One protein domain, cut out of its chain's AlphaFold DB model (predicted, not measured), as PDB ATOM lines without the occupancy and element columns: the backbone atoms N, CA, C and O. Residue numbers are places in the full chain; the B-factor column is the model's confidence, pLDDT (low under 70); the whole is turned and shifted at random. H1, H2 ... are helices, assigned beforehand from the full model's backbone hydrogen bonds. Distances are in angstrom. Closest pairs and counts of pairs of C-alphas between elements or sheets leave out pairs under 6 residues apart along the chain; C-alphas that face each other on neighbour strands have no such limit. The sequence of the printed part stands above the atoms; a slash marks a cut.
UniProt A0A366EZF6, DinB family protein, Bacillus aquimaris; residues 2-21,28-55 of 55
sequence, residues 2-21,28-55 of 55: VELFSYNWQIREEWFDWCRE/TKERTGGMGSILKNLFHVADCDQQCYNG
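What this domain is: This is residues 2 to 21 and 28 to 55 of the 55 residues of the protein "DinB family protein" of Bacillus aquimaris (UniProt A0A366EZF6). What is the shape? Two helices, H1 and H2, run side by side in opposite ways, loosely paired, and residues 29 to 37 form a loop at the beginning of H2. What makes it up? The printed part has 48 residues with two named helices, H1 then H2, and no named strand; the class is all helix. It is only just loose, close to compact, with a radius of gyration of the C-alphas of 12.0 A and spans of 34 by 24 by 14 A.

How they stand to each other: How near are the helices? H1, residues 2 to 20, and H2, residues 38 to 54, are close but not clearly touching; their closest C-alphas, of Arg 12 and Ala 46, are 8.0 A apart. How are they tilted? They run opposite ways at a shallow tilt of 28 degrees. Are their backbones complete? In H1 and H2 every O i to N i+4 pair is within hydrogen-bond range.

Where its parts are: Where is H1? It runs 27.6 A from C-alpha 2 at (153.892, 193.374, 155.269). Where does H2 end? It ends at C-alpha 54, (141.393, 192.026, 162.096), after 24.9 A.

The domain as a whole: Is anything missing? Residues 22 to 27 are not printed; C-alphas 21 and 28 are 13.7 A apart across the cut. Where is confidence low? Residues 53 to 55 are under 70.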
ATOM      1  N   VAL A   2     154.823 193.729 156.364       75.69
ATOM      2  CA  VAL A   2     153.892 193.374 155.269       75.69
ATOM      3  C   VAL A   2     154.441 192.278 154.345       75.69
ATOM      4  O   VAL A   2     153.735 191.323 154.057       75.69
ATOM      5  N   GLU A   3     155.721 192.344 153.966       80.88
ATOM      6  CA  GLU A   3     156.342 191.347 153.074       80.88
ATOM      7  C   GLU A   3     156.360 189.921 153.649       80.88
ATOM      8  O   GLU A   3     156.180 188.961 152.905       80.88
ATOM      9  N   LEU A   4     156.518 189.769 154.971       86.44
ATOM     10  CA  LEU A   4     156.474 188.455 155.622       86.44
ATOM     11  C   LEU A   4     155.053 187.877 155.607       86.44
ATOM     12  O   LEU A   4     154.890 186.681 155.394       86.44
ATOM     13  N   PHE A   5     154.029 188.719 155.775       85.25
ATOM     14  CA  PHE A   5     152.633 188.293 155.648       85.25
ATOM     15  C   PHE A   5     152.289 187.911 154.206       85.25
ATOM     16  O   PHE A   5     151.687 186.866 153.988       85.25
ATOM     17  N   SER A   6     152.729 188.695 153.217       86.81
ATOM     18  CA  SER A   6     152.559 188.354 151.799       86.81
ATOM     19  C   SER A   6     153.226 187.027 151.439       86.81
ATOM     20  O   SER A   6     152.622 186.215 150.742       86.81
ATOM     21  N   TYR A   7     154.431 186.777 151.955       91.81
ATOM     22  CA  TYR A   7     155.112 185.498 151.776       91.81
ATOM     23  C   TYR A   7     154.351 184.342 152.437       91.81
ATOM     24  O   TYR A   7     154.100 183.326 151.792       91.81
ATOM     25  N   ASN A   8     153.923 184.504 153.693       90.69
ATOM     26  CA  ASN A   8     153.139 183.486 154.394       90.69
ATOM     27  C   ASN A   8     151.836 183.163 153.652       90.69
ATOM     28  O   ASN A   8     151.480 181.993 153.534       90.69
ATOM     29  N   TRP A   9     151.158 184.176 153.101       89.56
ATOM     30  CA  TRP A   9     149.973 183.974 152.274       89.56
ATOM     31  C   TRP A   9     150.270 183.190 151.004       89.56
ATOM     32  O   TRP A   9     149.537 182.250 150.712       89.56
ATOM     33  N   GLN A  10     151.352 183.510 150.292       93.44
ATOM     34  CA  GLN A  10     151.741 182.754 149.104       93.44
ATOM     35  C   GLN A  10     151.988 181.277 149.436       93.44
ATOM     36  O   GLN A  10     151.417 180.398 148.797       93.44
ATOM     37  N   ILE A  11     152.779 181.004 150.478       94.69
ATOM     38  CA  ILE A  11     153.055 179.631 150.911       94.69
ATOM     39  C   ILE A  11     151.755 178.922 151.293       94.69
ATOM     40  O   ILE A  11     151.549 177.772 150.919       94.69
ATOM     41  N   ARG A  12     150.840 179.592 151.996       93.81
ATOM     42  CA  ARG A  12     149.557 178.997 152.376       93.81
ATOM     43  C   ARG A  12     148.716 178.585 151.164       93.81
ATOM     44  O   ARG A  12     148.134 177.503 151.197       93.81
ATOM     45  N   GLU A  13     148.678 179.397 150.109       93.25
ATOM     46  CA  GLU A  13     148.013 179.017 148.855       93.25
ATOM     47  C   GLU A  13     148.673 177.780 148.230       93.25
ATOM     48  O   GLU A  13     147.978 176.826 147.894       93.25
ATOM     49  N   GLU A  14     150.009 177.714 148.190       95.88
ATOM     50  CA  GLU A  14     150.733 176.527 147.701       95.88
ATOM     51  C   GLU A  14     150.385 175.257 148.508       95.88
ATOM     52  O   GLU A  14     150.202 174.176 147.941       95.88
ATOM     53  N   TRP A  15     150.213 175.372 149.829       95.12
ATOM     54  CA  TRP A  15     149.755 174.263 150.674       95.12
ATOM     55  C   TRP A  15     148.307 173.848 150.389       95.12
ATOM     56  O   TRP A  15     148.002 172.652 150.419       95.12
ATOM     57  N   PHE A  16     147.405 174.798 150.119       92.88
ATOM     58  CA  PHE A  16     146.033 174.475 149.723       92.88
ATOM     59  C   PHE A  16     145.987 173.775 148.371       92.88
ATOM     60  O   PHE A  16     145.219 172.827 148.211       92.88
ATOM     61  N   ASP A  17     146.815 174.206 147.427       95.62
ATOM     62  CA  ASP A  17     146.945 173.599 146.108       95.62
ATOM     63  C   ASP A  17     147.416 172.150 146.221       95.62
ATOM     64  O   ASP A  17     146.757 171.249 145.702       95.62
ATOM     65  N   TRP A  18     148.462 171.908 147.013       95.38
ATOM     66  CA  TRP A  18     148.937 170.561 147.318       95.38
ATOM     67  C   TRP A  18     147.859 169.689 147.981       95.38
ATOM     68  O   TRP A  18     147.685 168.526 147.619       95.38
ATOM     69  N   CYS A  19     147.064 170.239 148.905       94.81
ATOM     70  CA  CYS A  19     145.983 169.482 149.542       94.81
ATOM     71  C   CYS A  19     144.894 169.032 148.560       94.81
ATOM     72  O   CYS A  19     144.253 168.015 148.818       94.81
ATOM     73  N   ARG A  20     144.678 169.742 147.443       93.69
ATOM     74  CA  ARG A  20     143.687 169.339 146.427       93.69
ATOM     75  C   ARG A  20     144.073 168.052 145.696       93.69
ATOM     76  O   ARG A  20     143.199 167.400 145.133       93.69
ATOM     77  N   GLU A  21     145.345 167.670 145.735       95.50
ATOM     78  CA  GLU A  21     145.856 166.428 145.143       95.50
ATOM     79  C   GLU A  21     145.771 165.228 146.104       95.50
ATOM     80  O   GLU A  21     145.989 164.085 145.703       95.50
ATOM     81  N   THR A  28     142.372 164.217 156.697       95.00
ATOM     82  CA  THR A  28     141.638 164.187 157.973       95.00
ATOM     83  C   THR A  28     142.175 163.160 158.964       95.00
ATOM     84  O   THR A  28     141.853 163.254 160.150       95.00
ATOM     85  N   LYS A  29     143.027 162.239 158.506       95.94
ATOM     86  CA  LYS A  29     143.664 161.190 159.304       95.94
ATOM     87  C   LYS A  29     144.305 161.731 160.574       95.94
ATOM     88  O   LYS A  29     145.056 162.711 160.536       95.94
ATOM     89  N   GLU A  30     144.050 161.038 161.677       95.00
ATOM     90  CA  GLU A  30     144.633 161.382 162.966       95.00
ATOM     91  C   GLU A  30     146.144 161.147 162.973       95.00
ATOM     92  O   GLU A  30     146.649 160.106 162.544       95.00
ATOM     93  N   ARG A  31     146.875 162.148 163.460       94.69
ATOM     94  CA  ARG A  31     148.332 162.124 163.607       94.69
ATOM     95  C   ARG A  31     148.704 162.682 164.973       94.69
ATOM     96  O   ARG A  31     148.022 163.547 165.514       94.69
ATOM     97  N   THR A  32     149.800 162.191 165.538       94.38
ATOM     98  CA  THR A  32     150.306 162.682 166.823       94.38
ATOM     99  C   THR A  32     151.024 164.019 166.619       94.38
ATOM    100  O   THR A  32     151.970 164.091 165.837       94.38
ATOM    101  N   GLY A  33     150.591 165.068 167.326       88.50
ATOM    102  CA  GLY A  33     151.184 166.412 167.273       88.50
ATOM    103  C   GLY A  33     150.315 167.470 166.576       88.50
ATOM    104  O   GLY A  33     149.461 167.160 165.743       88.50
ATOM    105  N   GLY A  34     150.533 168.741 166.930       88.94
ATOM    106  CA  GLY A  34     149.742 169.873 166.429       88.94
ATOM    107  C   GLY A  34     148.247 169.743 166.753       88.94
ATOM    108  O   GLY A  34     147.875 169.289 167.831       88.94
ATOM    109  N   MET A  35     147.393 170.100 165.791       91.00
ATOM    110  CA  MET A  35     145.924 170.019 165.846       91.00
ATOM    111  C   MET A  35     145.370 168.635 165.455       91.00
ATOM    112  O   MET A  35     144.171 168.483 165.209       91.00
ATOM    113  N   GLY A  36     146.223 167.612 165.370       91.50
ATOM    114  CA  GLY A  36     145.807 166.217 165.209       91.50
ATOM    115  C   GLY A  36     145.488 165.761 163.783       91.50
ATOM    116  O   GLY A  36     145.260 164.575 163.588       91.50
ATOM    117  N   SER A  37     145.492 166.641 162.778       94.06
ATOM    118  CA  SER A  37     145.469 166.256 161.356       94.06
ATOM    119  C   SER A  37     146.025 167.370 160.463       94.06
ATOM    120  O   SER A  37     146.169 168.514 160.902       94.06
ATOM    121  N   ILE A  38     146.332 167.045 159.201       93.06
ATOM    122  CA  ILE A  38     146.853 168.013 158.217       93.06
ATOM    123  C   ILE A  38     145.836 169.138 158.007       93.06
ATOM    124  O   ILE A  38     146.177 170.313 158.124       93.06
ATOM    125  N   LEU A  39     144.569 168.775 157.787       93.62
ATOM    126  CA  LEU A  39     143.502 169.744 157.552       93.62
ATOM    127  C   LEU A  39     143.279 170.667 158.757       93.62
ATOM    128  O   LEU A  39     143.149 171.878 158.591       93.62
ATOM    129  N   LYS A  40     143.267 170.113 159.977       93.25
ATOM    130  CA  LYS A  40     143.076 170.905 161.201       93.25
ATOM    131  C   LYS A  40     144.244 171.863 161.449       93.25
ATOM    132  O   LYS A  40     144.020 172.977 161.912       93.25
ATOM    133  N   ASN A  41     145.471 171.458 161.116       94.44
ATOM    134  CA  ASN A  41     146.641 172.332 161.204       94.44
ATOM    135  C   ASN A  41     146.543 173.510 160.230       94.44
ATOM    136  O   ASN A  41     146.721 174.652 160.645       94.44
ATOM    137  N   LEU A  42     146.218 173.252 158.959       92.56
ATOM    138  CA  LEU A  42     146.072 174.315 157.957       92.56
ATOM    139  C   LEU A  42     144.944 175.288 158.310       92.56
ATOM    140  O   LEU A  42     145.115 176.499 158.183       92.56
ATOM    141  N   PHE A  43     143.824 174.768 158.817       91.06
ATOM    142  CA  PHE A  43     142.726 175.602 159.296       91.06
ATOM    143  C   PHE A  43     143.162 176.516 160.448       91.06
ATOM    144  O   PHE A  43     142.878 177.708 160.427       91.06
ATOM    145  N   HIS A  44     143.902 175.981 161.423       91.31
ATOM    146  CA  HIS A  44     144.398 176.764 162.552       91.31
ATOM    147  C   HIS A  44     145.346 177.895 162.130       91.31
ATOM    148  O   HIS A  44     145.250 178.999 162.661       91.31
ATOM    149  N   VAL A  45     146.230 177.646 161.158       90.06
ATOM    150  CA  VAL A  45     147.127 178.679 160.613       90.06
ATOM    151  C   VAL A  45     146.326 179.795 159.934       90.06
ATOM    152  O   VAL A  45     146.553 180.966 160.222       90.06
ATOM    153  N   ALA A  46     145.349 179.446 159.090       88.06
ATOM    154  CA  ALA A  46     144.514 180.430 158.400       88.06
ATOM    155  C   ALA A  46     143.657 181.274 159.365       88.06
ATOM    156  O   ALA A  46     143.506 182.479 159.164       88.06
ATOM    157  N   ASP A  47     143.125 180.654 160.422       88.06
ATOM    158  CA  ASP A  47     142.353 181.335 161.466       88.06
ATOM    159  C   ASP A  47     143.219 182.305 162.292       88.06
ATOM    160  O   ASP A  47     142.797 183.420 162.600       88.06
ATOM    161  N   CYS A  48     144.462 181.924 162.600       86.31
ATOM    162  CA  CYS A  48     145.422 182.794 163.279       86.31
ATOM    163  C   CYS A  48     145.767 184.031 162.427       86.31
ATOM    164  O   CYS A  48     145.703 185.158 162.922       86.31
ATOM    165  N   ASP A  49     146.040 183.842 161.129       79.12
ATOM    166  CA  ASP A  49     146.301 184.949 160.195       79.12
ATOM    167  C   ASP A  49     145.128 185.943 160.148       79.12
ATOM    168  O   ASP A  49     145.329 187.159 160.152       79.12
ATOM    169  N   GLN A  50     143.891 185.434 160.118       77.88
ATOM    170  CA  GLN A  50     142.692 186.269 160.061       77.88
ATOM    171  C   GLN A  50     142.516 187.114 161.329       77.88
ATOM    172  O   GLN A  50     142.099 188.272 161.243       77.88
ATOM    173  N   GLN A  51     142.854 186.557 162.494       76.06
ATOM    174  CA  GLN A  51     142.836 187.277 163.766       76.06
ATOM    175  C   GLN A  51     143.918 188.361 163.824       76.06
ATOM    176  O   GLN A  51     143.642 189.457 164.299       76.06
ATOM    177  N   CYS A  52     145.115 188.103 163.286       72.38
ATOM    178  CA  CYS A  52     146.175 189.109 163.197       72.38
ATOM    179  C   CYS A  52     145.846 190.261 162.236       72.38
ATOM    180  O   CYS A  52     146.325 191.369 162.444       72.38
ATOM    181  N   TYR A  53     145.057 190.014 161.188       67.94
ATOM    182  CA  TYR A  53     144.641 191.059 160.249       67.94
ATOM    183  C   TYR A  53     143.485 191.925 160.777       67.94
ATOM    184  O   TYR A  53     143.410 193.109 160.464       67.94
ATOM    185  N   ASN A  54     142.573 191.336 161.557       68.44
ATOM    186  CA  ASN A  54     141.393 192.026 162.096       68.44
ATOM    187  C   ASN A  54     141.638 192.720 163.452       68.44
ATOM    188  O   ASN A  54     140.700 193.309 163.996       68.44
ATOM    189  N   GLY A  55     142.843 192.589 164.012       53.41
ATOM    190  CA  GLY A  55     143.247 193.124 165.317       53.41
ATOM    191  C   GLY A  55     144.004 194.442 165.253       53.41
ATOM    192  O   GLY A  55     144.574 194.764 164.189       53.41
TER     193      GLY A  55